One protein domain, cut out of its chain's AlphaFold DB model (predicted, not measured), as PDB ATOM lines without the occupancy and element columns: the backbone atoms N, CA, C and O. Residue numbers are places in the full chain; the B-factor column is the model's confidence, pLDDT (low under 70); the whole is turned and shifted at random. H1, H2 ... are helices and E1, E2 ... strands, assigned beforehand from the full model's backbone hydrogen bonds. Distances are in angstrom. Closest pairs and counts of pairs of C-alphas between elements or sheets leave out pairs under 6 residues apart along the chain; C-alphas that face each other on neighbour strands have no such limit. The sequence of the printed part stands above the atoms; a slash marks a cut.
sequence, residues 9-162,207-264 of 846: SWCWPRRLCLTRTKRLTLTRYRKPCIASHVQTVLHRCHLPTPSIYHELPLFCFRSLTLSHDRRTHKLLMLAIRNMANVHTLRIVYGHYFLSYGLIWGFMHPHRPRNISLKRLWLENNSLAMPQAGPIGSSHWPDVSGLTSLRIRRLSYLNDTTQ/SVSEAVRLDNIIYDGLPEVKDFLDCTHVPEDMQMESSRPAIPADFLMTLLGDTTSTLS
ATOM      1  N   SER A   9     -33.053 -48.243  28.104       27.23
ATOM      2  CA  SER A   9     -33.009 -47.063  28.974       27.23
ATOM      3  C   SER A   9     -31.564 -46.822  29.421       27.23
ATOM      4  O   SER A   9     -31.010 -47.617  30.182       27.23
ATOM      5  N   TRP A  10     -30.939 -45.744  28.950       31.11
ATOM      6  CA  TRP A  10     -29.558 -45.397  29.294       31.11
ATOM      7  C   TRP A  10     -29.545 -44.424  30.478       31.11
ATOM      8  O   TRP A  10     -30.135 -43.349  30.402       31.11
ATOM      9  N   CYS A  11     -28.883 -44.803  31.573       28.36
ATOM     10  CA  CYS A  11     -28.654 -43.942  32.732       28.36
ATOM     11  C   CYS A  11     -27.161 -43.610  32.841       28.36
ATOM     12  O   CYS A  11     -26.314 -44.482  32.657       28.36
ATOM     13  N   TRP A  12     -26.860 -42.352  33.154       31.55
ATOM     14  CA  TRP A  12     -25.522 -41.835  33.427       31.55
ATOM     15  C   TRP A  12     -24.961 -42.450  34.739       31.55
ATOM     16  O   TRP A  12     -25.649 -42.370  35.760       31.55
ATOM     17  N   PRO A  13     -23.773 -43.099  34.751       24.75
ATOM     18  CA  PRO A  13     -23.167 -43.672  35.966       24.75
ATOM     19  C   PRO A  13     -22.584 -42.619  36.928       24.75
ATOM     20  O   PRO A  13     -22.239 -41.520  36.527       24.75
ATOM     21  N   ARG A  14     -22.424 -42.982  38.207       28.67
ATOM     22  CA  ARG A  14     -22.201 -42.099  39.376       28.67
ATOM     23  C   ARG A  14     -20.839 -41.397  39.532       28.67
ATOM     24  O   ARG A  14     -20.667 -40.679  40.508       28.67
ATOM     25  N   ARG A  15     -19.882 -41.546  38.617       27.31
ATOM     26  CA  ARG A  15     -18.604 -40.806  38.660       27.31
ATOM     27  C   ARG A  15     -18.349 -40.203  37.283       27.31
ATOM     28  O   ARG A  15     -17.866 -40.880  36.378       27.31
ATOM     29  N   LEU A  16     -18.791 -38.961  37.087       36.06
ATOM     30  CA  LEU A  16     -18.753 -38.280  35.790       36.06
ATOM     31  C   LEU A  16     -18.008 -36.956  35.905       36.06
ATOM     32  O   LEU A  16     -18.575 -35.935  36.282       36.06
ATOM     33  N   CYS A  17     -16.731 -36.992  35.531       41.53
ATOM     34  CA  CYS A  17     -15.947 -35.805  35.219       41.53
ATOM     35  C   CYS A  17     -16.534 -35.095  33.979       41.53
ATOM     36  O   CYS A  17     -17.046 -35.760  33.066       41.53
ATOM     37  N   LEU A  18     -16.447 -33.757  33.913       45.56
ATOM     38  CA  LEU A  18     -16.907 -32.956  32.763       45.56
ATOM     39  C   LEU A  18     -16.364 -33.480  31.426       45.56
ATOM     40  O   LEU A  18     -17.076 -33.445  30.422       45.56
ATOM     41  N   THR A  19     -15.150 -34.021  31.428       43.88
ATOM     42  CA  THR A  19     -14.466 -34.632  30.282       43.88
ATOM     43  C   THR A  19     -15.277 -35.778  29.661       43.88
ATOM     44  O   THR A  19     -15.462 -35.832  28.443       43.88
ATOM     45  N   ARG A  20     -15.876 -36.659  30.480       52.44
ATOM     46  CA  ARG A  20     -16.733 -37.759  29.993       52.44
ATOM     47  C   ARG A  20     -18.091 -37.263  29.499       52.44
ATOM     48  O   ARG A  20     -18.586 -37.777  28.498       52.44
ATOM     49  N   THR A  21     -18.672 -36.242  30.133       56.69
ATOM     50  CA  THR A  21     -19.910 -35.602  29.650       56.69
ATOM     51  C   THR A  21     -19.701 -34.959  28.280       56.69
ATOM     52  O   THR A  21     -20.510 -35.180  27.375       56.69
ATOM     53  N   LYS A  22     -18.581 -34.252  28.083       58.09
ATOM     54  CA  LYS A  22     -18.191 -33.668  26.791       58.09
ATOM     55  C   LYS A  22     -17.997 -34.768  25.728       58.09
ATOM     56  O   LYS A  22     -18.648 -34.734  24.685       58.09
ATOM     57  N   ARG A  23     -17.243 -35.837  26.020       54.50
ATOM     58  CA  ARG A  23     -17.055 -36.973  25.087       54.50
ATOM     59  C   ARG A  23     -18.345 -37.733  24.744       54.50
ATOM     60  O   ARG A  23     -18.548 -38.112  23.587       54.50
ATOM     61  N   LEU A  24     -19.248 -37.947  25.704       58.34
ATOM     62  CA  LEU A  24     -20.527 -38.621  25.438       58.34
ATOM     63  C   LEU A  24     -21.443 -37.761  24.558       58.34
ATOM     64  O   LEU A  24     -22.087 -38.277  23.643       58.34
ATOM     65  N   THR A  25     -21.472 -36.451  24.807       59.56
ATOM     66  CA  THR A  25     -22.254 -35.491  24.015       59.56
ATOM     67  C   THR A  25     -21.738 -35.443  22.573       59.56
ATOM     68  O   THR A  25     -22.524 -35.572  21.633       59.56
ATOM     69  N   LEU A  26     -20.410 -35.428  22.390       54.94
ATOM     70  CA  LEU A  26     -19.768 -35.574  21.079       54.94
ATOM     71  C   LEU A  26     -20.119 -36.911  20.403       54.94
ATOM     72  O   LEU A  26     -20.434 -36.948  19.214       54.94
ATOM     73  N   THR A  27     -20.122 -38.017  21.151       64.81
ATOM     74  CA  THR A  27     -20.480 -39.345  20.621       64.81
ATOM     75  C   THR A  27     -21.921 -39.383  20.110       64.81
ATOM     76  O   THR A  27     -22.190 -39.974  19.064       64.81
ATOM     77  N   ARG A  28     -22.856 -38.749  20.827       56.66
ATOM     78  CA  ARG A  28     -24.266 -38.661  20.418       56.66
ATOM     79  C   ARG A  28     -24.436 -37.821  19.160       56.66
ATOM     80  O   ARG A  28     -25.229 -38.206  18.306       56.66
ATOM     81  N   TYR A  29     -23.662 -36.750  19.008       61.72
ATOM     82  CA  TYR A  29     -23.638 -36.005  17.754       61.72
ATOM     83  C   TYR A  29     -23.094 -36.842  16.592       61.72
ATOM     84  O   TYR A  29     -23.743 -36.964  15.559       61.72
ATOM     85  N   ARG A  30     -21.931 -37.482  16.774       75.62
ATOM     86  CA  ARG A  30     -21.280 -38.285  15.722       75.62
ATOM     87  C   ARG A  30     -22.078 -39.532  15.322       75.62
ATOM     88  O   ARG A  30     -21.776 -40.142  14.303       75.62
ATOM     89  N   LYS A  31     -23.086 -39.931  16.108       83.94
ATOM     90  CA  LYS A  31     -23.941 -41.096  15.834       83.94
ATOM     91  C   LYS A  31     -25.435 -40.732  15.909       83.94
ATOM     92  O   LYS A  31     -26.115 -41.204  16.828       83.94
ATOM     93  N   PRO A  32     -25.979 -39.975  14.931       85.62
ATOM     94  CA  PRO A  32     -27.379 -39.538  14.930       85.62
ATOM     95  C   PRO A  32     -28.379 -40.690  15.044       85.62
ATOM     96  O   PRO A  32     -29.347 -40.602  15.795       85.62
ATOM     97  N   CYS A  33     -28.095 -41.823  14.389       88.19
ATOM     98  CA  CYS A  33     -28.915 -43.031  14.500       88.19
ATOM     99  C   CYS A  33     -29.066 -43.472  15.966       88.19
ATOM    100  O   CYS A  33     -30.179 -43.658  16.445       88.19
ATOM    101  N   ILE A  34     -27.978 -43.525  16.738       87.56
ATOM    102  CA  ILE A  34     -28.022 -43.926  18.153       87.56
ATOM    103  C   ILE A  34     -28.691 -42.853  19.024       87.56
ATOM    104  O   ILE A  34     -29.434 -43.179  19.950       87.56
ATOM    105  N   ALA A  35     -28.438 -41.569  18.760       87.94
ATOM    106  CA  ALA A  35     -29.074 -40.465  19.482       87.94
ATOM    107  C   ALA A  35     -30.595 -40.424  19.272       87.94
ATOM    108  O   ALA A  35     -31.328 -40.183  20.230       87.94
ATOM    109  N   SER A  36     -31.076 -40.764  18.075       91.06
ATOM    110  CA  SER A  36     -32.509 -40.818  17.785       91.06
ATOM    111  C   SER A  36     -33.248 -41.858  18.634       91.06
ATOM    112  O   SER A  36     -34.418 -41.674  18.929       91.06
ATOM    113  N   HIS A  37     -32.587 -42.908  19.128       92.00
ATOM    114  CA  HIS A  37     -33.220 -43.906  20.001       92.00
ATOM    115  C   HIS A  37     -33.404 -43.427  21.454       92.00
ATOM    116  O   HIS A  37     -33.995 -44.139  22.268       92.00
ATOM    117  N   VAL A  38     -32.895 -42.244  21.820       90.25
ATOM    118  CA  VAL A  38     -33.048 -41.703  23.177       90.25
ATOM    119  C   VAL A  38     -34.476 -41.202  23.377       90.25
ATOM    120  O   VAL A  38     -34.945 -40.322  22.664       90.25
ATOM    121  N   GLN A  39     -35.147 -41.755  24.388       94.06
ATOM    122  CA  GLN A  39     -36.526 -41.413  24.764       94.06
ATOM    123  C   GLN A  39     -36.606 -40.572  26.045       94.06
ATOM    124  O   GLN A  39     -37.487 -39.722  26.198       94.06
ATOM    125  N   THR A  40     -35.652 -40.782  26.952       92.38
ATOM    126  CA  THR A  40     -35.582 -40.107  28.248       92.38
ATOM    127  C   THR A  40     -34.185 -39.564  28.471       92.38
ATOM    128  O   THR A  40     -33.202 -40.294  28.329       92.38
ATOM    129  N   VAL A  41     -34.111 -38.300  28.874       94.19
ATOM    130  CA  VAL A  41     -32.878 -37.650  29.311       94.19
ATOM    131  C   VAL A  41     -32.982 -37.371  30.801       94.19
ATOM    132  O   VAL A  41     -33.876 -36.658  31.248       94.19
ATOM    133  N   LEU A  42     -32.060 -37.954  31.563       91.94
ATOM    134  CA  LEU A  42     -31.835 -37.643  32.968       91.94
ATOM    135  C   LEU A  42     -30.497 -36.921  33.088       91.94
ATOM    136  O   LEU A  42     -29.451 -37.540  32.896       91.94
ATOM    137  N   HIS A  43     -30.536 -35.639  33.428       90.19
ATOM    138  CA  HIS A  43     -29.368 -34.907  33.892       90.19
ATOM    139  C   HIS A  43     -29.329 -34.935  35.422       90.19
ATOM    140  O   HIS A  43     -30.318 -34.615  36.081       90.19
ATOM    141  N   ARG A  44     -28.187 -35.337  35.980       85.94
ATOM    142  CA  ARG A  44     -27.927 -35.317  37.417       85.94
ATOM    143  C   ARG A  44     -26.522 -34.785  37.664       85.94
ATOM    144  O   ARG A  44     -25.588 -35.281  37.033       85.94
ATOM    145  N   CYS A  45     -26.370 -33.813  38.561       85.12
ATOM    146  CA  CYS A  45     -25.038 -33.412  39.010       85.12
ATOM    147  C   CYS A  45     -24.340 -34.574  39.735       85.12
ATOM    148  O   CYS A  45     -24.977 -35.422  40.361       85.12
ATOM    149  N   HIS A  46     -23.018 -34.634  39.602       81.06
ATOM    150  CA  HIS A  46     -22.194 -35.616  40.300       81.06
ATOM    151  C   HIS A  46     -22.116 -35.331  41.806       81.06
ATOM    152  O   HIS A  46     -21.902 -36.260  42.581       81.06
ATOM    153  N   LEU A  47     -22.321 -34.073  42.211       83.88
ATOM    154  CA  LEU A  47     -22.407 -33.691  43.611       83.88
ATOM    155  C   LEU A  47     -23.717 -34.208  44.231       83.88
ATOM    156  O   LEU A  47     -24.759 -34.238  43.561       83.88
ATOM    157  N   PRO A  48     -23.687 -34.622  45.504       82.75
ATOM    158  CA  PRO A  48     -24.884 -34.935  46.270       82.75
ATOM    159  C   PRO A  48     -25.871 -33.770  46.319       82.75
ATOM    160  O   PRO A  48     -25.476 -32.615  46.424       82.75
ATOM    161  N   THR A  49     -27.167 -34.079  46.253       84.06
ATOM    162  CA  THR A  49     -28.221 -33.078  46.465       84.06
ATOM    163  C   THR A  49     -28.120 -32.503  47.874       84.06
ATOM    164  O   THR A  49     -27.876 -33.302  48.780       84.06
ATOM    165  N   PRO A  50     -28.406 -31.206  48.072       82.12
ATOM    166  CA  PRO A  50     -28.349 -30.611  49.396       82.12
ATOM    167  C   PRO A  50     -29.313 -31.308  50.362       82.12
ATOM    168  O   PRO A  50     -30.391 -31.780  49.964       82.12
ATOM    169  N   SER A  51     -28.914 -31.359  51.629       78.62
ATOM    170  CA  SER A  51     -29.754 -31.766  52.747       78.62
ATOM    171  C   SER A  51     -31.040 -30.953  52.759       78.62
ATOM    172  O   SER A  51     -31.039 -29.732  52.643       78.62
ATOM    173  N   ILE A  52     -32.167 -31.640  52.885       76.50
ATOM    174  CA  ILE A  52     -33.491 -31.029  52.733       76.50
ATOM    175  C   ILE A  52     -33.881 -30.125  53.902       76.50
ATOM    176  O   ILE A  52     -34.780 -29.307  53.730       76.50
ATOM    177  N   TYR A  53     -33.238 -30.301  55.057       72.62
ATOM    178  CA  TYR A  53     -33.551 -29.578  56.286       72.62
ATOM    179  C   TYR A  53     -32.693 -28.322  56.435       72.62
ATOM    180  O   TYR A  53     -33.240 -27.237  56.588       72.62
ATOM    181  N   HIS A  54     -31.369 -28.459  56.314       72.88
ATOM    182  CA  HIS A  54     -30.435 -27.385  56.682       72.88
ATOM    183  C   HIS A  54     -29.793 -26.687  55.490       72.88
ATOM    184  O   HIS A  54     -29.477 -25.505  55.553       72.88
ATOM    185  N   GLU A  55     -29.588 -27.408  54.389       79.81
ATOM    186  CA  GLU A  55     -28.860 -26.871  53.239       79.81
ATOM    187  C   GLU A  55     -29.821 -26.302  52.203       79.81
ATOM    188  O   GLU A  55     -29.663 -25.169  51.768       79.81
ATOM    189  N   LEU A  56     -30.848 -27.063  51.821       80.19
ATOM    190  CA  LEU A  56     -31.794 -26.697  50.770       80.19
ATOM    191  C   LEU A  56     -32.372 -25.273  50.921       80.19
ATOM    192  O   LEU A  56     -32.425 -24.586  49.902       80.19
ATOM    193  N   PRO A  57     -32.765 -24.799  52.121       76.62
ATOM    194  CA  PRO A  57     -33.264 -23.431  52.295       76.62
ATOM    195  C   PRO A  57     -32.210 -22.345  52.038       76.62
ATOM    196  O   PRO A  57     -32.564 -21.224  51.694       76.62
ATOM    197  N   LEU A  58     -30.924 -22.672  52.194       76.31
ATOM    198  CA  LEU A  58     -29.789 -21.756  52.040       76.31
ATOM    199  C   LEU A  58     -29.162 -21.815  50.637       76.31
ATOM    200  O   LEU A  58     -28.258 -21.034  50.325       76.31
ATOM    201  N   PHE A  59     -29.593 -22.763  49.799       79.69
ATOM    202  CA  PHE A  59     -28.988 -23.034  48.500       79.69
ATOM    203  C   PHE A  59     -29.648 -22.249  47.362       79.69
ATOM    204  O   PHE A  59     -30.823 -22.424  47.047       79.69
ATOM    205  N   CYS A  60     -28.829 -21.471  46.657       80.44
ATOM    206  CA  CYS A  60     -29.155 -20.859  45.375       80.44
ATOM    207  C   CYS A  60     -28.703 -21.774  44.230       80.44
ATOM    208  O   CYS A  60     -27.514 -22.088  44.072       80.44
ATOM    209  N   PHE A  61     -29.648 -22.172  43.378       84.25
ATOM    210  CA  PHE A  61     -29.368 -23.063  42.248       84.25
ATOM    211  C   PHE A  61     -28.910 -22.325  40.981       84.25
ATOM    212  O   PHE A  61     -28.538 -22.968  39.993       84.25
ATOM    213  N   ARG A  62     -28.895 -20.988  40.987       83.19
ATOM    214  CA  ARG A  62     -28.358 -20.151  39.905       83.19
ATOM    215  C   ARG A  62     -26.841 -19.945  40.034       83.19
ATOM    216  O   ARG A  62     -26.345 -18.828  40.127       83.19
ATOM    217  N   SER A  63     -26.087 -21.041  39.990       83.38
ATOM    218  CA  SER A  63     -24.622 -20.970  39.919       83.38
ATOM    219  C   SER A  63     -24.168 -20.432  38.564       83.38
ATOM    220  O   SER A  63     -24.429 -21.044  37.525       83.38
ATOM    221  N   LEU A  64     -23.461 -19.302  38.570       83.88
ATOM    222  CA  LEU A  64     -23.031 -18.634  37.343       83.88
ATOM    223  C   LEU A  64     -21.623 -19.046  36.862       83.88
ATOM    224  O   LEU A  64     -21.242 -18.738  35.738       83.88
ATOM    225  N   THR A  65     -20.846 -19.775  37.667       85.88
ATOM    226  CA  THR A  65     -19.530 -20.312  37.255       85.88
ATOM    227  C   THR A  65     -19.616 -21.746  36.724       85.88
ATOM    228  O   THR A  65     -18.702 -22.225  36.050       85.88
ATOM    229  N   LEU A  66     -20.711 -22.466  36.994       87.12
ATOM    230  CA  LEU A  66     -20.873 -23.853  36.565       87.12
ATOM    231  C   LEU A  66     -21.470 -23.972  35.164       87.12
ATOM    232  O   LEU A  66     -22.575 -23.511  34.891       87.12
ATOM    233  N   SER A  67     -20.768 -24.706  34.292       88.38
ATOM    234  CA  SER A  67     -21.216 -25.000  32.924       88.38
ATOM    235  C   SER A  67     -21.509 -23.740  32.091       88.38
ATOM    236  O   SER A  67     -22.381 -23.778  31.230       88.38
ATOM    237  N   HIS A  68     -20.794 -22.641  32.349       86.69
ATOM    238  CA  HIS A  68     -20.960 -21.359  31.654       86.69
ATOM    239  C   HIS A  68     -20.308 -21.325  30.259       86.69
ATOM    240  O   HIS A  68     -20.724 -20.559  29.396       86.69
ATOM    241  N   ASP A  69     -19.298 -22.162  30.020       89.75
ATOM    242  CA  ASP A  69     -18.505 -22.144  28.792       89.75
ATOM    243  C   ASP A  69     -19.339 -22.381  27.507       89.75
ATOM    244  O   ASP A  69     -20.060 -23.377  27.365       89.75
ATOM    245  N   ARG A  70     -19.179 -21.478  26.525       90.19
ATOM    246  CA  ARG A  70     -19.924 -21.482  25.250       90.19
ATOM    247  C   ARG A  70     -19.702 -22.743  24.415       90.19
ATOM    248  O   ARG A  70     -20.621 -23.193  23.729       90.19
ATOM    249  N   ARG A  71     -18.510 -23.350  24.467       91.38
ATOM    250  CA  ARG A  71     -18.207 -24.606  23.756       91.38
ATOM    251  C   ARG A  71     -19.048 -25.747  24.330       91.38
ATOM    252  O   ARG A  71     -19.502 -26.616  23.584       91.38
ATOM    253  N   THR A  72     -19.320 -25.719  25.635       90.94
ATOM    254  CA  THR A  72     -20.199 -26.698  26.296       90.94
ATOM    255  C   THR A  72     -21.644 -26.550  25.818       90.94
ATOM    256  O   THR A  72     -22.280 -27.552  25.490       90.94
ATOM    257  N   HIS A  73     -22.154 -25.319  25.714       89.62
ATOM    258  CA  HIS A  73     -23.501 -25.042  25.187       89.62
ATOM    259  C   HIS A  73     -23.636 -25.447  23.722       89.62
ATOM    260  O   HIS A  73     -24.590 -26.130  23.351       89.62
ATOM    261  N   LYS A  74     -22.637 -25.113  22.900       91.00
ATOM    262  CA  LYS A  74     -22.577 -25.504  21.487       91.00
ATOM    263  C   LYS A  74     -22.688 -27.021  21.329       91.00
ATOM    264  O   LYS A  74     -23.518 -27.523  20.573       91.00
ATOM    265  N   LEU A  75     -21.895 -27.761  22.103       90.50
ATOM    266  CA  LEU A  75     -21.898 -29.219  22.093       90.50
ATOM    267  C   LEU A  75     -23.246 -29.805  22.543       90.50
ATOM    268  O   LEU A  75     -23.749 -30.750  21.930       90.50
ATOM    269  N   LEU A  76     -23.842 -29.230  23.590       91.75
ATOM    270  CA  LEU A  76     -25.162 -29.610  24.085       91.75
ATOM    271  C   LEU A  76     -26.228 -29.462  22.994       91.75
ATOM    272  O   LEU A  76     -26.982 -30.407  22.747       91.75
ATOM    273  N   MET A  77     -26.252 -28.322  22.305       91.19
ATOM    274  CA  MET A  77     -27.253 -28.051  21.276       91.19
ATOM    275  C   MET A  77     -27.143 -28.989  20.077       91.19
ATOM    276  O   MET A  77     -28.153 -29.520  19.600       91.19
ATOM    277  N   LEU A  78     -25.914 -29.288  19.657       90.12
ATOM    278  CA  LEU A  78     -25.632 -30.279  18.621       90.12
ATOM    279  C   LEU A  78     -26.145 -31.679  19.003       90.12
ATOM    280  O   LEU A  78     -26.727 -32.384  18.174       90.12
ATOM    281  N   ALA A  79     -25.981 -32.096  20.260       91.31
ATOM    282  CA  ALA A  79     -26.504 -33.384  20.712       91.31
ATOM    283  C   ALA A  79     -28.037 -33.406  20.793       91.31
ATOM    284  O   ALA A  79     -28.650 -34.386  20.366       91.31
ATOM    285  N   ILE A  80     -28.660 -32.340  21.303       92.94
ATOM    286  CA  ILE A  80     -30.123 -32.225  21.419       92.94
ATOM    287  C   ILE A  80     -30.811 -32.354  20.058       92.94
ATOM    288  O   ILE A  80     -31.812 -33.068  19.950       92.94
ATOM    289  N   ARG A  81     -30.239 -31.749  19.011       91.62
ATOM    290  CA  ARG A  81     -30.752 -31.829  17.634       91.62
ATOM    291  C   ARG A  81     -30.876 -33.270  17.123       91.62
ATOM    292  O   ARG A  81     -31.819 -33.590  16.409       91.62
ATOM    293  N   ASN A  82     -29.954 -34.148  17.517       92.81
ATOM    294  CA  ASN A  82     -29.957 -35.554  17.104       92.81
ATOM    295  C   ASN A  82     -30.862 -36.448  17.971       92.81
ATOM    296  O   ASN A  82     -31.184 -37.573  17.588       92.81
ATOM    297  N   MET A  83     -31.293 -35.974  19.141       94.75
ATOM    298  CA  MET A  83     -32.140 -36.720  20.074       94.75
ATOM    299  C   MET A  83     -33.635 -36.529  19.765       94.75
ATOM    300  O   MET A  83     -34.401 -36.099  20.621       94.75
ATOM    301  N   ALA A  84     -34.068 -36.843  18.541       94.44
ATOM    302  CA  ALA A  84     -35.397 -36.500  18.008       94.44
ATOM    303  C   ALA A  84     -36.608 -37.170  18.704       94.44
ATOM    304  O   ALA A  84     -37.735 -36.706  18.538       94.44
ATOM    305  N   ASN A  85     -36.401 -38.241  19.479       95.44
ATOM    306  CA  ASN A  85     -37.480 -39.011  20.119       95.44
ATOM    307  C   ASN A  85     -37.587 -38.793  21.641       95.44
ATOM    308  O   ASN A  85     -38.322 -39.517  22.316       95.44
ATOM    309  N   VAL A  86     -36.866 -37.811  22.198       95.56
ATOM    310  CA  VAL A  86     -36.933 -37.513  23.637       95.56
ATOM    311  C   VAL A  86     -38.288 -36.922  23.991       95.56
ATOM    312  O   VAL A  86     -38.631 -35.832  23.539       95.56
ATOM    313  N   HIS A  87     -39.008 -37.624  24.864       95.44
ATOM    314  CA  HIS A  87     -40.309 -37.212  25.387       95.44
ATOM    315  C   HIS A  87     -40.316 -37.043  26.916       95.44
ATOM    316  O   HIS A  87     -41.330 -36.632  27.477       95.44
ATOM    317  N   THR A  88     -39.216 -37.358  27.605       96.19
ATOM    318  CA  THR A  88     -39.057 -37.133  29.050       96.19
ATOM    319  C   THR A  88     -37.734 -36.428  29.318       96.19
ATOM    320  O   THR A  88     -36.674 -36.983  29.023       96.19
ATOM    321  N   LEU A  89     -37.797 -35.243  29.919       96.12
ATOM    322  CA  LEU A  89     -36.641 -34.514  30.426       96.12
ATOM    323  C   LEU A  89     -36.729 -34.458  31.948       96.12
ATOM    324  O   LEU A  89     -37.699 -33.951  32.512       96.12
ATOM    325  N   ARG A  90     -35.701 -34.984  32.609       93.62
ATOM    326  CA  ARG A  90     -35.537 -34.897  34.053       93.62
ATOM    327  C   ARG A  90     -34.203 -34.259  34.397       93.62
ATOM    328  O   ARG A  90     -33.165 -34.695  33.907       93.62
ATOM    329  N   ILE A  91     -34.239 -33.286  35.295       93.56
ATOM    330  CA  ILE A  91     -33.065 -32.606  35.827       93.56
ATOM    331  C   ILE A  91     -33.096 -32.742  37.349       93.56
ATOM    332  O   ILE A  91     -34.102 -32.432  37.978       93.56
ATOM    333  N   VAL A  92     -32.012 -33.262  37.928       90.69
ATOM    334  CA  VAL A  92     -31.834 -33.414  39.376       90.69
ATOM    335  C   VAL A  92     -30.532 -32.746  39.781       90.69
ATOM    336  O   VAL A  92     -29.459 -33.168  39.354       90.69
ATOM    337  N   TYR A  93     -30.624 -31.734  40.629       89.38
ATOM    338  CA  TYR A  93     -29.495 -30.909  41.036       89.38
ATOM    339  C   TYR A  93     -28.732 -30.311  39.850       89.38
ATOM    340  O   TYR A  93     -27.522 -30.451  39.732       89.38
ATOM    341  N   GLY A  94     -29.462 -29.758  38.884       83.00
ATOM    342  CA  GLY A  94     -28.875 -29.312  37.624       83.00
ATOM    343  C   GLY A  94     -28.085 -28.013  37.765       83.00
ATOM    344  O   GLY A  94     -28.525 -27.085  38.438       83.00
ATOM    345  N   HIS A  95     -26.949 -27.915  37.068       88.44
ATOM    346  CA  HIS A  95     -26.227 -26.644  36.949       88.44
ATOM    347  C   HIS A  95     -27.081 -25.656  36.157       88.44
ATOM    348  O   HIS A  95     -27.722 -26.062  35.185       88.44
ATOM    349  N   TYR A  96     -27.060 -24.377  36.521       87.69
ATOM    350  CA  TYR A  96     -27.934 -23.360  35.937       87.69
ATOM    351  C   TYR A  96     -27.904 -23.335  34.402       87.69
ATOM    352  O   TYR A  96     -28.909 -23.641  33.761       87.69
ATOM    353  N   PHE A  97     -26.740 -23.071  33.803       87.44
ATOM    354  CA  PHE A  97     -26.617 -22.945  32.348       87.44
ATOM    355  C   PHE A  97     -26.882 -24.253  31.597       87.44
ATOM    356  O   PHE A  97     -27.449 -24.243  30.509       87.44
ATOM    357  N   LEU A  98     -26.514 -25.395  32.181       90.00
ATOM    358  CA  LEU A  98     -26.784 -26.697  31.571       90.00
ATOM    359  C   LEU A  98     -28.276 -27.043  31.626       90.00
ATOM    360  O   LEU A  98     -28.827 -27.553  30.655       90.00
ATOM    361  N   SER A  99     -28.937 -26.741  32.742       90.88
ATOM    362  CA  SER A  99     -30.382 -26.923  32.903       90.88
ATOM    363  C   SER A  99     -31.146 -26.026  31.943       90.88
ATOM    364  O   SER A  99     -32.056 -26.505  31.272       90.88
ATOM    365  N   TYR A 100     -30.718 -24.766  31.822       88.88
ATOM    366  CA  TYR A 100     -31.243 -23.830  30.839       88.88
ATOM    367  C   TYR A 100     -31.101 -24.390  29.421       88.88
ATOM    368  O   TYR A 100     -32.112 -24.588  28.754       88.88
ATOM    369  N   GLY A 101     -29.891 -24.751  28.984       89.69
ATOM    370  CA  GLY A 101     -29.672 -25.286  27.638       89.69
ATOM    371  C   GLY A 101     -30.448 -26.576  27.350       89.69
ATOM    372  O   GLY A 101     -30.904 -26.790  26.230       89.69
ATOM    373  N   LEU A 102     -30.657 -27.427  28.360       92.81
ATOM    374  CA  LEU A 102     -31.486 -28.627  28.238       92.81
ATOM    375  C   LEU A 102     -32.970 -28.283  28.068       92.81
ATOM    376  O   LEU A 102     -33.598 -28.785  27.139       92.81
ATOM    377  N   ILE A 103     -33.534 -27.457  28.953       91.38
ATOM    378  CA  ILE A 103     -34.951 -27.067  28.899       91.38
ATOM    379  C   ILE A 103     -35.221 -26.330  27.588       91.38
ATOM    380  O   ILE A 103     -36.077 -26.759  26.816       91.38
ATOM    381  N   TRP A 104     -34.417 -25.305  27.300       88.62
ATOM    382  CA  TRP A 104     -34.471 -24.531  26.067       88.62
ATOM    383  C   TRP A 104     -34.360 -25.418  24.839       88.62
ATOM    384  O   TRP A 104     -35.256 -25.462  24.005       88.62
ATOM    385  N   GLY A 105     -33.283 -26.194  24.752       90.62
ATOM    386  CA  GLY A 105     -32.991 -26.989  23.576       90.62
ATOM    387  C   GLY A 105     -34.058 -28.032  23.277       90.62
ATOM    388  O   GLY A 105     -34.432 -28.213  22.120       90.62
ATOM    389  N   PHE A 106     -34.559 -28.734  24.298       93.25
ATOM    390  CA  PHE A 106     -35.588 -29.755  24.099       93.25
ATOM    391  C   PHE A 106     -36.960 -29.165  23.770       93.25
ATOM    392  O   PHE A 106     -37.725 -29.829  23.060       93.25
ATOM    393  N   MET A 107     -37.250 -27.953  24.242       91.12
ATOM    394  CA  MET A 107     -38.488 -27.230  23.948       91.12
ATOM    395  C   MET A 107     -38.373 -26.297  22.738       91.12
ATOM    396  O   MET A 107     -39.374 -25.733  22.327       91.12
ATOM    397  N   HIS A 108     -37.202 -26.150  22.121       88.88
ATOM    398  CA  HIS A 108     -37.010 -25.216  21.015       88.88
ATOM    399  C   HIS A 108     -37.983 -25.498  19.843       88.88
ATOM    400  O   HIS A 108     -38.037 -26.647  19.382       88.88
ATOM    401  N   PRO A 109     -38.714 -24.494  19.310       87.50
ATOM    402  CA  PRO A 109     -39.726 -24.694  18.262       87.50
ATOM    403  C   PRO A 109     -39.174 -25.347  16.994       87.50
ATOM    404  O   PRO A 109     -39.813 -26.217  16.402       87.50
ATOM    405  N   HIS A 110     -37.953 -24.972  16.605       87.38
ATOM    406  CA  HIS A 110     -37.288 -25.483  15.402       87.38
ATOM    407  C   HIS A 110     -36.441 -26.737  15.648       87.38
ATOM    408  O   HIS A 110     -35.728 -27.195  14.751       87.38
ATOM    409  N   ARG A 111     -36.486 -27.325  16.853       90.00
ATOM    410  CA  ARG A 111     -35.763 -28.573  17.118       90.00
ATOM    411  C   ARG A 111     -36.322 -29.699  16.233       90.00
ATOM    412  O   ARG A 111     -37.513 -30.004  16.328       90.00
ATOM    413  N   PRO A 112     -35.466 -30.419  15.480       91.19
ATOM    414  CA  PRO A 112     -35.861 -31.658  14.821       91.19
ATOM    415  C   PRO A 112     -36.347 -32.683  15.849       91.19
ATOM    416  O   PRO A 112     -35.617 -33.072  16.765       91.19
ATOM    417  N   ARG A 113     -37.598 -33.116  15.709       92.50
ATOM    418  CA  ARG A 113     -38.237 -34.063  16.625       92.50
ATOM    419  C   ARG A 113     -39.319 -34.852  15.905       92.50
ATOM    420  O   ARG A 113     -40.075 -34.287  15.123       92.50
ATOM    421  N   ASN A 114     -39.423 -36.138  16.221       94.25
ATOM    422  CA  ASN A 114     -40.569 -36.953  15.807       94.25
ATOM    423  C   ASN A 114     -41.641 -36.990  16.903       94.25
ATOM    424  O   ASN A 114     -42.782 -37.365  16.649       94.25
ATOM    425  N   ILE A 115     -41.262 -36.653  18.142       93.38
ATOM    426  CA  ILE A 115     -42.138 -36.665  19.314       93.38
ATOM    427  C   ILE A 115     -41.874 -35.398  20.129       93.38
ATOM    428  O   ILE A 115     -40.723 -35.028  20.366       93.38
ATOM    429  N   SER A 116     -42.945 -34.739  20.570       93.56
ATOM    430  CA  SER A 116     -42.876 -33.593  21.473       93.56
ATOM    431  C   SER A 116     -42.480 -34.001  22.898       93.56
ATOM    432  O   SER A 116     -42.634 -35.154  23.320       93.56
ATOM    433  N   LEU A 117     -41.952 -33.047  23.666       95.62
ATOM    434  CA  LEU A 117     -41.611 -33.290  25.061       95.62
ATOM    435  C   LEU A 117     -42.897 -33.463  25.883       95.62
ATOM    436  O   LEU A 117     -43.686 -32.535  26.006       95.62
ATOM    437  N   LYS A 118     -43.101 -34.650  26.463       97.19
ATOM    438  CA  LYS A 118     -44.313 -34.987  27.226       97.19
ATOM    439  C   LYS A 118     -44.178 -34.761  28.722       97.19
ATOM    440  O   LYS A 118     -45.193 -34.558  29.388       97.19
ATOM    441  N   ARG A 119     -42.964 -34.864  29.268       97.62
ATOM    442  CA  ARG A 119     -42.710 -34.826  30.714       97.62
ATOM    443  C   ARG A 119     -41.504 -33.952  31.029       97.62
ATOM    444  O   ARG A 119     -40.421 -34.210  30.499       97.62
ATOM    445  N   LEU A 120     -41.695 -32.979  31.915       96.25
ATOM    446  CA  LEU A 120     -40.656 -32.085  32.418       96.25
ATOM    447  C   LEU A 120     -40.603 -32.202  33.939       96.25
ATOM    448  O   LEU A 120     -41.541 -31.794  34.626       96.25
ATOM    449  N   TRP A 121     -39.520 -32.780  34.457       95.56
ATOM    450  CA  TRP A 121     -39.341 -33.023  35.887       95.56
ATOM    451  C   TRP A 121     -38.075 -32.353  36.410       95.56
ATOM    452  O   TRP A 121     -36.965 -32.716  36.023       95.56
ATOM    453  N   LEU A 122     -38.263 -31.407  37.317       93.88
ATOM    454  CA  LEU A 122     -37.244 -30.506  37.837       93.88
ATOM    455  C   LEU A 122     -37.114 -30.707  39.351       93.88
ATOM    456  O   LEU A 122     -38.117 -30.727  40.066       93.88
ATOM    457  N   GLU A 123     -35.890 -30.936  39.825       92.25
ATOM    458  CA  GLU A 123     -35.559 -31.184  41.228       92.25
ATOM    459  C   GLU A 123     -34.235 -30.498  41.601       92.25
ATOM    460  O   GLU A 123     -33.217 -30.771  40.965       92.25
ATOM    461  N   ASN A 124     -34.221 -29.662  42.650       88.50
ATOM    462  CA  ASN A 124     -33.043 -28.911  43.123       88.50
ATOM    463  C   ASN A 124     -32.310 -28.107  42.016       88.50
ATOM    464  O   ASN A 124     -31.107 -28.239  41.824       88.50
ATOM    465  N   ASN A 125     -33.020 -27.329  41.212       87.50
ATOM    466  CA  ASN A 125     -32.477 -26.533  40.107       87.50
ATOM    467  C   ASN A 125     -33.114 -25.136  40.057       87.50
ATOM    468  O   ASN A 125     -34.169 -24.895  40.633       87.50
ATOM    469  N   SER A 126     -32.495 -24.205  39.335       84.88
ATOM    470  CA  SER A 126     -33.091 -22.879  39.156       84.88
ATOM    471  C   SER A 126     -34.188 -22.920  38.087       84.88
ATOM    472  O   SER A 126     -34.071 -23.644  37.091       84.88
ATOM    473  N   LEU A 127     -35.242 -22.133  38.305       82.69
ATOM    474  CA  LEU A 127     -36.305 -21.831  37.342       82.69
ATOM    475  C   LEU A 127     -36.133 -20.448  36.700       82.69
ATOM    476  O   LEU A 127     -36.996 -20.037  35.931       82.69
ATOM    477  N   ALA A 128     -35.034 -19.742  36.991       79.94
ATOM    478  CA  ALA A 128     -34.710 -18.439  36.412       79.94
ATOM    479  C   ALA A 128     -34.285 -18.571  34.934       79.94
ATOM    480  O   ALA A 128     -33.173 -18.222  34.553       79.94
ATOM    481  N   MET A 129     -35.145 -19.163  34.106       78.25
ATOM    482  CA  MET A 129     -34.964 -19.298  32.661       78.25
ATOM    483  C   MET A 129     -35.013 -17.918  32.017       78.25
ATOM    484  O   MET A 129     -35.623 -17.024  32.589       78.25
ATOM    485  N   PRO A 130     -34.409 -17.691  30.847       70.75
ATOM    486  CA  PRO A 130     -34.509 -16.388  30.222       70.75
ATOM    487  C   PRO A 130     -35.936 -15.990  29.884       70.75
ATOM    488  O   PRO A 130     -36.800 -16.840  29.670       70.75
ATOM    489  N   GLN A 131     -36.155 -14.675  29.854       71.19
ATOM    490  CA  GLN A 131     -37.441 -14.104  29.490       71.19
ATOM    491  C   GLN A 131     -37.849 -14.624  28.117       71.19
ATOM    492  O   GLN A 131     -37.165 -14.398  27.119       71.19
ATOM    493  N   ALA A 132     -38.939 -15.377  28.101       65.06
ATOM    494  CA  ALA A 132     -39.415 -16.000  26.891       65.06
ATOM    495  C   ALA A 132     -39.972 -14.912  25.949       65.06
ATOM    496  O   ALA A 132     -40.541 -13.916  26.406       65.06
ATOM    497  N   GLY A 133     -39.731 -15.063  24.642       65.75
ATOM    498  CA  GLY A 133     -40.219 -14.116  23.632       65.75
ATOM    499  C   GLY A 133     -41.747 -14.158  23.482       65.75
ATOM    500  O   GLY A 133     -42.428 -14.844  24.230       65.75
ATOM    501  N   PRO A 134     -42.353 -13.468  22.508       66.94
ATOM    502  CA  PRO A 134     -43.769 -13.675  22.199       66.94
ATOM    503  C   PRO A 134     -44.054 -15.142  21.825       66.94
ATOM    504  O   PRO A 134     -43.198 -15.793  21.215       66.94
ATOM    505  N   ILE A 135     -45.250 -15.659  22.135       64.50
ATOM    506  CA  ILE A 135     -45.685 -17.002  21.703       64.50
ATOM    507  C   ILE A 135     -45.483 -17.146  20.187       64.50
ATOM    508  O   ILE A 135     -45.840 -16.258  19.413       64.50
ATOM    509  N   GLY A 136     -44.900 -18.268  19.763       61.56
ATOM    510  CA  GLY A 136     -44.605 -18.540  18.352       61.56
ATOM    511  C   GLY A 136     -43.327 -17.881  17.824       61.56
ATOM    512  O   GLY A 136     -42.954 -18.137  16.681       61.56
ATOM    513  N   SER A 137     -42.624 -17.084  18.636       70.00
ATOM    514  CA  SER A 137     -41.256 -16.670  18.315       70.00
ATOM    515  C   SER A 137     -40.290 -17.855  18.403       70.00
ATOM    516  O   SER A 137     -40.532 -18.818  19.135       70.00
ATOM    517  N   SER A 138     -39.150 -17.754  17.714       67.00
ATOM    518  CA  SER A 138     -38.001 -18.658  17.893       67.00
ATOM    519  C   SER A 138     -37.564 -18.762  19.356       67.00
ATOM    520  O   SER A 138     -36.975 -19.763  19.752       67.00
ATOM    521  N   HIS A 139     -37.898 -17.751  20.164       67.62
ATOM    522  CA  HIS A 139     -37.498 -17.641  21.555       67.62
ATOM    523  C   HIS A 139     -38.540 -18.170  22.559       67.62
ATOM    524  O   HIS A 139     -38.357 -18.019  23.769       67.62
ATOM    525  N   TRP A 140     -39.653 -18.748  22.096       72.25
ATOM    526  CA  TRP A 140     -40.653 -19.349  22.978       72.25
ATOM    527  C   TRP A 140     -40.487 -20.868  23.057       72.25
ATOM    528  O   TRP A 140     -40.404 -21.513  22.013       72.25
ATOM    529  N   PRO A 141     -40.480 -21.489  24.248       81.75
ATOM    530  CA  PRO A 141     -40.481 -22.943  24.343       81.75
ATOM    531  C   PRO A 141     -41.794 -23.521  23.791       81.75
ATOM    532  O   PRO A 141     -42.881 -23.173  24.239       81.75
ATOM    533  N   ASP A 142     -41.723 -24.469  22.860       88.00
ATOM    534  CA  ASP A 142     -42.881 -25.272  22.495       88.00
ATOM    535  C   ASP A 142     -43.219 -26.273  23.606       88.00
ATOM    536  O   ASP A 142     -42.586 -27.325  23.774       88.00
ATOM    537  N   VAL A 143     -44.278 -25.937  24.333       90.62
ATOM    538  CA  VAL A 143     -44.819 -26.718  25.445       90.62
ATOM    539  C   VAL A 143     -46.105 -27.461  25.073       90.62
ATOM    540  O   VAL A 143     -46.661 -28.162  25.918       90.62
ATOM    541  N   SER A 144     -46.537 -27.406  23.806       88.12
ATOM    542  CA  SER A 144     -47.783 -28.026  23.316       88.12
ATOM    543  C   SER A 144     -47.847 -29.547  23.506       88.12
ATOM    544  O   SER A 144     -48.910 -30.152  23.435       88.12
ATOM    545  N   GLY A 145     -46.707 -30.200  23.744       92.31
ATOM    546  CA  GLY A 145     -46.636 -31.630  24.038       92.31
ATOM    547  C   GLY A 145     -46.734 -31.998  25.516       92.31
ATOM    548  O   GLY A 145     -46.839 -33.189  25.826       92.31
ATOM    549  N   LEU A 146     -46.645 -31.031  26.434       96.62
ATOM    550  CA  LEU A 146     -46.389 -31.316  27.839       96.62
ATOM    551  C   LEU A 146     -47.649 -31.841  28.535       96.62
ATOM    552  O   LEU A 146     -48.662 -31.162  28.651       96.62
ATOM    553  N   THR A 147     -47.565 -33.068  29.046       97.69
ATOM    554  CA  THR A 147     -48.672 -33.764  29.729       97.69
ATOM    555  C   THR A 147     -48.421 -33.963  31.221       97.69
ATOM    556  O   THR A 147     -49.365 -34.226  31.970       97.69
ATOM    557  N   SER A 148     -47.165 -33.848  31.664       97.75
ATOM    558  CA  SER A 148     -46.756 -33.975  33.063       97.75
ATOM    559  C   SER A 148     -45.672 -32.959  33.405       97.75
ATOM    560  O   SER A 148     -44.584 -32.981  32.821       97.75
ATOM    561  N   LEU A 149     -45.962 -32.126  34.398       96.69
ATOM    562  CA  LEU A 149     -45.035 -31.164  34.974       96.69
ATOM    563  C   LEU A 149     -44.799 -31.526  36.439       96.69
ATOM    564  O   LEU A 149     -45.745 -31.686  37.215       96.69
ATOM    565  N   ARG A 150     -43.528 -31.679  36.815       95.38
ATOM    566  CA  ARG A 150     -43.127 -31.926  38.199       95.38
ATOM    567  C   ARG A 150     -42.017 -30.982  38.600       95.38
ATOM    568  O   ARG A 150     -40.962 -30.983  37.975       95.38
ATOM    569  N   ILE A 151     -42.244 -30.248  39.673       92.69
ATOM    570  CA  ILE A 151     -41.338 -29.238  40.194       92.69
ATOM    571  C   ILE A 151     -41.161 -29.537  41.674       92.69
ATOM    572  O   ILE A 151     -42.142 -29.585  42.414       92.69
ATOM    573  N   ARG A 152     -39.926 -29.815  42.092       90.62
ATOM    574  CA  ARG A 152     -39.641 -30.285  43.445       90.62
ATOM    575  C   ARG A 152     -38.436 -29.583  44.061       90.62
ATOM    576  O   ARG A 152     -37.374 -29.603  43.451       90.62
ATOM    577  N   ARG A 153     -38.553 -29.097  45.303       86.25
ATOM    578  CA  ARG A 153     -37.429 -28.536  46.083       86.25
ATOM    579  C   ARG A 153     -36.708 -27.403  45.337       86.25
ATOM    580  O   ARG A 153     -35.492 -27.433  45.179       86.25
ATOM    581  N   LEU A 154     -37.480 -26.459  44.807       83.00
ATOM    582  CA  LEU A 154     -36.982 -25.266  44.110       83.00
ATOM    583  C   LEU A 154     -37.536 -24.016  44.798       83.00
ATOM    584  O   LEU A 154     -38.560 -24.103  45.473       83.00
ATOM    585  N   SER A 155     -36.915 -22.862  44.570       76.06
ATOM    586  CA  SER A 155     -37.453 -21.567  44.995       76.06
ATOM    587  C   SER A 155     -38.407 -20.975  43.953       76.06
ATOM    588  O   SER A 155     -38.149 -21.066  42.749       76.06
ATOM    589  N   TYR A 156     -39.505 -20.360  44.413       70.25
ATOM    590  CA  TYR A 156     -40.356 -19.497  43.577       70.25
ATOM    591  C   TYR A 156     -39.729 -18.123  43.318       70.25
ATOM    592  O   TYR A 156     -40.190 -17.382  42.448       70.25
ATOM    593  N   LEU A 157     -38.717 -17.769  44.104       66.50
ATOM    594  CA  LEU A 157     -38.133 -16.441  44.138       66.50
ATOM    595  C   LEU A 157     -36.847 -16.414  43.325       66.50
ATOM    596  O   LEU A 157     -36.145 -17.418  43.194       66.50
ATOM    597  N   ASN A 158     -36.565 -15.255  42.735       62.19
ATOM    598  CA  ASN A 158     -35.328 -15.067  42.000       62.19
ATOM    599  C   ASN A 158     -34.170 -15.076  42.999       62.19
ATOM    600  O   ASN A 158     -34.186 -14.336  43.980       62.19
ATOM    601  N   ASP A 159     -33.148 -15.874  42.712       58.25
ATOM    602  CA  ASP A 159     -31.983 -16.083  43.571       58.25
ATOM    603  C   ASP A 159     -31.144 -14.797  43.816       58.25
ATOM    604  O   ASP A 159     -30.099 -14.857  44.453       58.25
ATOM    605  N   THR A 160     -31.545 -13.629  43.293       49.94
ATOM    606  CA  THR A 160     -30.694 -12.434  43.141       49.94
ATOM    607  C   THR A 160     -31.281 -11.117  43.659       49.94
ATOM    608  O   THR A 160     -30.757 -10.063  43.305       49.94
ATOM    609  N   THR A 161     -32.351 -11.106  44.458       48.56
ATOM    610  CA  THR A 161     -32.787  -9.848  45.095       48.56
ATOM    611  C   THR A 161     -31.729  -9.381  46.108       48.56
ATOM    612  O   THR A 161     -31.089 -10.196  46.774       48.56
ATOM    613  N   GLN A 162     -31.508  -8.060  46.192       41.12
ATOM    614  CA  GLN A 162     -30.440  -7.391  46.965       41.12
ATOM    615  C   GLN A 162     -30.322  -7.824  48.439       41.12
ATOM    616  O   GLN A 162     -29.273  -7.686  49.063       41.12
ATOM    617  N   SER A 207     -13.922 -15.192  40.259       79.88
ATOM    618  CA  SER A 207     -14.547 -16.516  40.150       79.88
ATOM    619  C   SER A 207     -14.939 -16.856  38.710       79.88
ATOM    620  O   SER A 207     -14.795 -18.002  38.292       79.88
ATOM    621  N   VAL A 208     -15.383 -15.869  37.918       82.81
ATOM    622  CA  VAL A 208     -15.629 -16.055  36.474       82.81
ATOM    623  C   VAL A 208     -14.333 -16.369  35.741       82.81
ATOM    624  O   VAL A 208     -14.275 -17.342  34.991       82.81
ATOM    625  N   SER A 209     -13.304 -15.544  35.950       86.69
ATOM    626  CA  SER A 209     -12.010 -15.694  35.283       86.69
ATOM    627  C   SER A 209     -11.404 -17.065  35.564       86.69
ATOM    628  O   SER A 209     -10.956 -17.752  34.647       86.69
ATOM    629  N   GLU A 210     -11.467 -17.508  36.819       88.38
ATOM    630  CA  GLU A 210     -10.960 -18.814  37.213       88.38
ATOM    631  C   GLU A 210     -11.789 -19.965  36.629       88.38
ATOM    632  O   GLU A 210     -11.234 -20.949  36.137       88.38
ATOM    633  N   ALA A 211     -13.119 -19.843  36.592       87.44
ATOM    634  CA  ALA A 211     -13.966 -20.829  35.926       87.44
ATOM    635  C   ALA A 211     -13.632 -20.968  34.430       87.44
ATOM    636  O   ALA A 211     -13.557 -22.092  33.929       87.44
ATOM    637  N   VAL A 212     -13.378 -19.850  33.739       90.38
ATOM    638  CA  VAL A 212     -12.948 -19.826  32.331       90.38
ATOM    639  C   VAL A 212     -11.578 -20.480  32.163       90.38
ATOM    640  O   VAL A 212     -11.412 -21.310  31.268       90.38
ATOM    641  N   ARG A 213     -10.612 -20.163  33.034       92.94
ATOM    642  CA  ARG A 213      -9.281 -20.789  33.033       92.94
ATOM    643  C   ARG A 213      -9.389 -22.309  33.166       92.94
ATOM    644  O   ARG A 213      -8.809 -23.038  32.365       92.94
ATOM    645  N   LEU A 214     -10.191 -22.788  34.117       90.00
ATOM    646  CA  LEU A 214     -10.437 -24.216  34.326       90.00
ATOM    647  C   LEU A 214     -11.142 -24.872  33.128       90.00
ATOM    648  O   LEU A 214     -10.799 -25.992  32.754       90.00
ATOM    649  N   ASP A 215     -12.106 -24.199  32.491       89.31
ATOM    650  CA  ASP A 215     -12.736 -24.722  31.274       89.31
ATOM    651  C   ASP A 215     -11.756 -24.798  30.096       89.31
ATOM    652  O   ASP A 215     -11.801 -25.784  29.355       89.31
ATOM    653  N   ASN A 216     -10.848 -23.826  29.949       93.00
ATOM    654  CA  ASN A 216      -9.777 -23.873  28.950       93.00
ATOM    655  C   ASN A 216      -8.877 -25.087  29.159       93.00
ATOM    656  O   ASN A 216      -8.758 -25.881  28.233       93.00
ATOM    657  N   ILE A 217      -8.397 -25.320  30.385       92.19
ATOM    658  CA  ILE A 217      -7.593 -26.507  30.726       92.19
ATOM    659  C   ILE A 217      -8.318 -27.802  30.323       92.19
ATOM    660  O   ILE A 217      -7.731 -28.683  29.698       92.19
ATOM    661  N   ILE A 218      -9.622 -27.915  30.612       88.31
ATOM    662  CA  ILE A 218     -10.406 -29.106  30.237       88.31
ATOM    663  C   ILE A 218     -10.491 -29.275  28.712       88.31
ATOM    664  O   ILE A 218     -10.478 -30.402  28.221       88.31
ATOM    665  N   TYR A 219     -10.667 -28.187  27.961       89.50
ATOM    666  CA  TYR A 219     -10.800 -28.245  26.503       89.50
ATOM    667  C   TYR A 219      -9.469 -28.408  25.776       89.50
ATOM    668  O   TYR A 219      -9.447 -29.039  24.723       89.50
ATOM    669  N   ASP A 220      -8.379 -27.896  26.334       92.19
ATOM    670  CA  ASP A 220      -7.034 -28.116  25.810       92.19
ATOM    671  C   ASP A 220      -6.616 -29.584  26.002       92.19
ATOM    672  O   ASP A 220      -5.999 -30.164  25.115       92.19
ATOM    673  N   GLY A 221      -7.098 -30.247  27.063       91.19
ATOM    674  CA  GLY A 221      -7.033 -31.708  27.215       91.19
ATOM    675  C   GLY A 221      -8.007 -32.512  26.330       91.19
ATOM    676  O   GLY A 221      -8.091 -33.734  26.465       91.19
ATOM    677  N   LEU A 222      -8.782 -31.855  25.457       91.19
ATOM    678  CA  LEU A 222      -9.765 -32.462  24.547       91.19
ATOM    679  C   LEU A 222      -9.672 -31.866  23.124       91.19
ATOM    680  O   LEU A 222     -10.677 -31.340  22.614       91.19
ATOM    681  N   PRO A 223      -8.504 -31.947  22.458       90.50
ATOM    682  CA  PRO A 223      -8.289 -31.331  21.148       90.50
ATOM    683  C   PRO A 223      -9.300 -31.828  20.107       90.50
ATOM    684  O   PRO A 223      -9.869 -31.034  19.364       90.50
ATOM    685  N   GLU A 224      -9.679 -33.111  20.147       89.12
ATOM    686  CA  GLU A 224     -10.650 -33.691  19.216       89.12
ATOM    687  C   GLU A 224     -12.059 -33.085  19.326       89.12
ATOM    688  O   GLU A 224     -12.847 -33.136  18.376       89.12
ATOM    689  N   VAL A 225     -12.408 -32.568  20.509       87.38
ATOM    690  CA  VAL A 225     -13.678 -31.877  20.762       87.38
ATOM    691  C   VAL A 225     -13.558 -30.420  20.331       87.38
ATOM    692  O   VAL A 225     -14.507 -29.893  19.754       87.38
ATOM    693  N   LYS A 226     -12.417 -29.783  20.612       88.94
ATOM    694  CA  LYS A 226     -12.122 -28.394  20.248       88.94
ATOM    695  C   LYS A 226     -12.161 -28.215  18.730       88.94
ATOM    696  O   LYS A 226     -13.037 -27.502  18.250       88.94
ATOM    697  N   ASP A 227     -11.376 -29.001  17.993       90.31
ATOM    698  CA  ASP A 227     -11.335 -28.987  16.524       90.31
ATOM    699  C   ASP A 227     -12.723 -29.215  15.920       90.31
ATOM    700  O   ASP A 227     -13.171 -28.519  15.006       90.31
ATOM    701  N   PHE A 228     -13.451 -30.191  16.472       89.38
ATOM    702  CA  PHE A 228     -14.813 -30.485  16.053       89.38
ATOM    703  C   PHE A 228     -15.748 -29.283  16.243       89.38
ATOM    704  O   PHE A 228     -16.552 -28.985  15.357       89.38
ATOM    705  N   LEU A 229     -15.677 -28.609  17.392       89.75
ATOM    706  CA  LEU A 229     -16.508 -27.444  17.672       89.75
ATOM    707  C   LEU A 229     -16.111 -26.252  16.809       89.75
ATOM    708  O   LEU A 229     -17.008 -25.527  16.391       89.75
ATOM    709  N   ASP A 230     -14.837 -26.075  16.490       89.81
ATOM    710  CA  ASP A 230     -14.372 -24.990  15.623       89.81
ATOM    711  C   ASP A 230     -14.855 -25.188  14.177       89.81
ATOM    712  O   ASP A 230     -15.273 -24.233  13.523       89.81
ATOM    713  N   CYS A 231     -14.934 -26.439  13.713       91.00
ATOM    714  CA  CYS A 231     -15.392 -26.772  12.360       91.00
ATOM    715  C   CYS A 231     -16.919 -26.914  12.217       91.00
ATOM    716  O   CYS A 231     -17.430 -26.984  11.099       91.00
ATOM    717  N   THR A 232     -17.671 -27.009  13.318       89.81
ATOM    718  CA  THR A 232     -19.117 -27.289  13.275       89.81
ATOM    719  C   THR A 232     -19.931 -26.037  13.561       89.81
ATOM    720  O   THR A 232     -19.799 -25.437  14.622       89.81
ATOM    721  N   HIS A 233     -20.842 -25.661  12.667       88.31
ATOM    722  CA  HIS A 233     -21.760 -24.542  12.889       88.31
ATOM    723  C   HIS A 233     -23.010 -24.978  13.676       88.31
ATOM    724  O   HIS A 233     -23.617 -26.004  13.362       88.31
ATOM    725  N   VAL A 234     -23.420 -24.196  14.683       83.00
ATOM    726  CA  VAL A 234     -24.746 -24.323  15.318       83.00
ATOM    727  C   VAL A 234     -25.639 -23.236  14.728       83.00
ATOM    728  O   VAL A 234     -25.226 -22.077  14.785       83.00
ATOM    729  N   PRO A 235     -26.813 -23.585  14.164       83.56
ATOM    730  CA  PRO A 235     -27.770 -22.605  13.651       83.56
ATOM    731  C   PRO A 235     -27.984 -21.455  14.638       83.56
ATOM    732  O   PRO A 235     -28.082 -21.710  15.838       83.56
ATOM    733  N   GLU A 236     -28.001 -20.215  14.146       81.62
ATOM    734  CA  GLU A 236     -28.075 -19.008  14.985       81.62
ATOM    735  C   GLU A 236     -29.307 -19.017  15.893       81.62
ATOM    736  O   GLU A 236     -29.191 -18.724  17.079       81.62
ATOM    737  N   ASP A 237     -30.445 -19.485  15.376       76.50
ATOM    738  CA  ASP A 237     -31.697 -19.644  16.119       76.50
ATOM    739  C   ASP A 237     -31.585 -20.637  17.285       76.50
ATOM    740  O   ASP A 237     -32.312 -20.531  18.262       76.50
ATOM    741  N   MET A 238     -30.649 -21.586  17.218       75.62
ATOM    742  CA  MET A 238     -30.405 -22.575  18.267       75.62
ATOM    743  C   MET A 238     -29.265 -22.197  19.218       75.62
ATOM    744  O   MET A 238     -28.935 -22.991  20.107       75.62
ATOM    745  N   GLN A 239     -28.621 -21.042  19.046       79.19
ATOM    746  CA  GLN A 239     -27.594 -20.600  19.983       79.19
ATOM    747  C   GLN A 239     -28.247 -20.161  21.297       79.19
ATOM    748  O   GLN A 239     -29.302 -19.536  21.320       79.19
ATOM    749  N   MET A 240     -27.628 -20.519  22.423       75.56
ATOM    750  CA  MET A 240     -28.088 -20.031  23.720       75.56
ATOM    751  C   MET A 240     -27.769 -18.540  23.823       75.56
ATOM    752  O   MET A 240     -26.604 -18.161  23.947       75.56
ATOM    753  N   GLU A 241     -28.799 -17.701  23.780       66.25
ATOM    754  CA  GLU A 241     -28.643 -16.262  23.956       66.25
ATOM    755  C   GLU A 241     -28.347 -15.900  25.414       66.25
ATOM    756  O   GLU A 241     -28.817 -16.538  26.363       66.25
ATOM    757  N   SER A 242     -27.573 -14.828  25.591       63.53
ATOM    758  CA  SER A 242     -27.348 -14.170  26.877       63.53
ATOM    759  C   SER A 242     -28.509 -13.226  27.202       63.53
ATOM    760  O   SER A 242     -28.339 -12.011  27.294       63.53
ATOM    761  N   SER A 243     -29.712 -13.772  27.310       62.06
ATOM    762  CA  SER A 243     -30.919 -13.033  27.677       62.06
ATOM    763  C   SER A 243     -31.015 -12.833  29.191       62.06
ATOM    764  O   SER A 243     -30.455 -13.599  29.984       62.06
ATOM    765  N   ARG A 244     -31.739 -11.787  29.609       70.94
ATOM    766  CA  ARG A 244     -32.007 -11.545  31.032       70.94
ATOM    767  C   ARG A 244     -32.810 -12.722  31.610       70.94
ATOM    768  O   ARG A 244     -33.781 -13.146  30.979       70.94
ATOM    769  N   PRO A 245     -32.426 -13.254  32.781       75.12
ATOM    770  CA  PRO A 245     -33.184 -14.307  33.444       75.12
ATOM    771  C   PRO A 245     -34.546 -13.766  33.876       75.12
ATOM    772  O   PRO A 245     -34.626 -12.715  34.513       75.12
ATOM    773  N   ALA A 246     -35.604 -14.488  33.527       75.56
ATOM    774  CA  ALA A 246     -36.943 -14.271  34.034       75.56
ATOM    775  C   ALA A 246     -37.000 -14.578  35.531       75.56
ATOM    776  O   ALA A 246     -36.205 -15.349  36.079       75.56
ATOM    777  N   ILE A 247     -38.001 -14.000  36.184       79.56
ATOM    778  CA  ILE A 247     -38.354 -14.374  37.546       79.56
ATOM    779  C   ILE A 247     -38.933 -15.801  37.496       79.56
ATOM    780  O   ILE A 247     -39.805 -16.070  36.665       79.56
ATOM    781  N   PRO A 248     -38.488 -16.730  38.365       84.19
ATOM    782  CA  PRO A 248     -39.005 -18.099  38.421       84.19
ATOM    783  C   PRO A 248     -40.535 -18.218  38.424       84.19
ATOM    784  O   PRO A 248     -41.087 -19.048  37.700       84.19
ATOM    785  N   ALA A 249     -41.218 -17.375  39.207       83.06
ATOM    786  CA  ALA A 249     -42.676 -17.314  39.251       83.06
ATOM    787  C   ALA A 249     -43.290 -16.963  37.883       83.06
ATOM    788  O   ALA A 249     -44.231 -17.631  37.460       83.06
ATOM    789  N   ASP A 250     -42.726 -15.992  37.159       83.81
ATOM    790  CA  ASP A 250     -43.212 -15.568  35.839       83.81
ATOM    791  C   ASP A 250     -43.038 -16.661  34.787       83.81
ATOM    792  O   ASP A 250     -43.955 -16.942  34.010       83.81
ATOM    793  N   PHE A 251     -41.878 -17.326  34.792       85.25
ATOM    794  CA  PHE A 251     -41.634 -18.472  33.919       85.25
ATOM    795  C   PHE A 251     -42.612 -19.614  34.217       85.25
ATOM    796  O   PHE A 251     -43.136 -20.240  33.297       85.25
ATOM    797  N   LEU A 252     -42.897 -19.879  35.495       88.25
ATOM    798  CA  LEU A 252     -43.852 -20.912  35.878       88.25
ATOM    799  C   LEU A 252     -45.286 -20.557  35.464       88.25
ATOM    800  O   LEU A 252     -45.970 -21.415  34.911       88.25
ATOM    801  N   MET A 253     -45.735 -19.318  35.687       89.75
ATOM    802  CA  MET A 253     -47.056 -18.850  35.240       89.75
ATOM    803  C   MET A 253     -47.213 -19.030  33.730       89.75
ATOM    804  O   MET A 253     -48.172 -19.642  33.269       89.75
ATOM    805  N   THR A 254     -46.204 -18.589  32.984       87.50
ATOM    806  CA  THR A 254     -46.100 -18.752  31.537       87.50
ATOM    807  C   THR A 254     -46.216 -20.220  31.108       87.50
ATOM    808  O   THR A 254     -47.062 -20.582  30.294       87.50
ATOM    809  N   LEU A 255     -45.393 -21.089  31.699       90.31
ATOM    810  CA  LEU A 255     -45.381 -22.521  31.403       90.31
ATOM    811  C   LEU A 255     -46.739 -23.176  31.691       90.31
ATOM    812  O   LEU A 255     -47.172 -24.063  30.957       90.31
ATOM    813  N   LEU A 256     -47.413 -22.772  32.767       93.56
ATOM    814  CA  LEU A 256     -48.721 -23.305  33.140       93.56
ATOM    815  C   LEU A 256     -49.823 -22.826  32.191       93.56
ATOM    816  O   LEU A 256     -50.627 -23.652  31.756       93.56
ATOM    817  N   GLY A 257     -49.839 -21.538  31.841       93.31
ATOM    818  CA  GLY A 257     -50.809 -20.963  30.906       93.31
ATOM    819  C   GLY A 257     -50.793 -21.673  29.553       93.31
ATOM    820  O   GLY A 257     -51.834 -22.111  29.052       93.31
ATOM    821  N   ASP A 258     -49.599 -21.919  29.027       91.31
ATOM    822  CA  ASP A 258     -49.422 -22.524  27.708       91.31
ATOM    823  C   ASP A 258     -49.617 -24.047  27.680       91.31
ATOM    824  O   ASP A 258     -49.757 -24.646  26.612       91.31
ATOM    825  N   THR A 259     -49.662 -24.696  28.846       94.81
ATOM    826  CA  THR A 259     -49.880 -26.151  28.959       94.81
ATOM    827  C   THR A 259     -51.307 -26.520  29.355       94.81
ATOM    828  O   THR A 259     -51.620 -27.703  29.500       94.81
ATOM    829  N   THR A 260     -52.203 -25.537  29.472       95.75
ATOM    830  CA  THR A 260     -53.620 -25.718  29.841       95.75
ATOM    831  C   THR A 260     -54.329 -26.818  29.052       95.75
ATOM    832  O   THR A 260     -54.984 -27.684  29.631       95.75
ATOM    833  N   SER A 261     -54.151 -26.853  27.730       96.06
ATOM    834  CA  SER A 261     -54.835 -27.821  26.862       96.06
ATOM    835  C   SER A 261     -54.333 -29.268  27.008       96.06
ATOM    836  O   SER A 261     -55.088 -30.211  26.753       96.06
ATOM    837  N   THR A 262     -53.090 -29.481  27.446       96.81
ATOM    838  CA  THR A 262     -52.415 -30.791  27.381       96.81
ATOM    839  C   THR A 262     -52.073 -31.390  28.737       96.81
ATOM    840  O   THR A 262     -51.934 -32.614  28.852       96.81
ATOM    841  N   LEU A 263     -51.937 -30.563  29.773       97.88
ATOM    842  CA  LEU A 263     -51.470 -31.012  31.075       97.88
ATOM    843  C   LEU A 263     -52.492 -31.947  31.735       97.88
ATOM    844  O   LEU A 263     -53.663 -31.623  31.914       97.88
ATOM    845  N   SER A 264     -52.017 -33.130  32.126       98.06
ATOM    846  CA  SER A 264     -52.810 -34.143  32.835       98.06
ATOM    847  C   SER A 264     -52.332 -34.382  34.268       98.06
ATOM    848  O   SER A 264     -53.050 -34.959  35.088       98.06
TER     849      SER A 264
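What this domain is: This is residues 9 to 162 and 207 to 264 of the 846 residues of an uncharacterized protein of Macrophomina phaseolina (strain MS6) (UniProt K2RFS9). A four-stranded parallel sheet makes one wall, with H4 over one face and no named helix on the other. H3 is next to H4, and beyond the E1 edge H1, H2, H6 and H5 make a loose outlying group of helices, while H7 is off by itself towards the E4 edge. The printed part has 212 residues, with seven named helices and four named strands in the order H1 H2 E1 H3 E2 H4 E3 E4 H5 H6 H7; the sheet order is E1 E2 E3 E4. The class is mixed, helices and strands, though under half of the residues are in named elements. The whole is compact, with a radius of gyration of the C-alphas of 16.7 A and spans of 45 by 41 by 32 A.

Where its parts are: H1, residues 18 to 30, begins at C-alpha 18 (-16.907, -32.956, 32.763) and is 18.4 A long. H2 is residues 32 to 36 and E1 residues 40 to 44. H3, residues 70 to 82, is 19.1 A long. E2 is residues 88 to 92, H4 residues 96 to 107 with 16.4 A, E3 residues 119 to 123 and E4 residues 148 to 152. H5, residues 207 to 220, is 19.9 A long, H6 is residues 223 to 231, and H7, residues 248 to 258, ends at C-alpha 258 (-49.422, -22.524, 27.708).

How they stand to each other: E1 and E2 are parallel, with N 43 and O 90 within hydrogen-bond range at 2.8 A. E2 and E3 have N 91 and O 121 at 2.9 A, and E3 and E4 have N 122 and O 150 at 2.8 A. H4 is on the sheet, over E2, at a height over the sheet of 10.0 A, along the strands at 7 degrees on the local plane. E1, H3, E2 and E2, H4, E3 are strand-helix-strand units, two parallel neighbour strands with a helix between, both with right-handed crossovers. H3 is the hub: it touches H4 at a shallow tilt of 27 degrees, closest C-alphas Met 77 and Gly 105, 6.3 A. H3 touches H1 at a steep tilt of 39 degrees, closest C-alphas Tyr 29 and Ala 79, 4.9 A. H3 also touches H2 and H6. H5 and H6 touch only at the corner, only just, with 3 pairs of C-alphas within 8 A. H7 touches no helix. Every O i to N i+4 pair is within hydrogen-bond range in H1, H2, H4, H5 and H7; H3 has 8 of 9 and H6 4 of 5.

The domain as a whole: The C-alphas farthest apart, those of Cys 33 and Gln 162, are 48.2 A apart. Residues 163 to 206 are not printed, and C-alphas 162 and 207 are 19.6 A apart across the cut. The long links are E1 to H3, H4 to E3, E3 to E4 and H6 to H7. The model's confidence is under 70 at residues 9 to 29, 132 to 136, 138 to 139, 157 to 162 and 241 to 243.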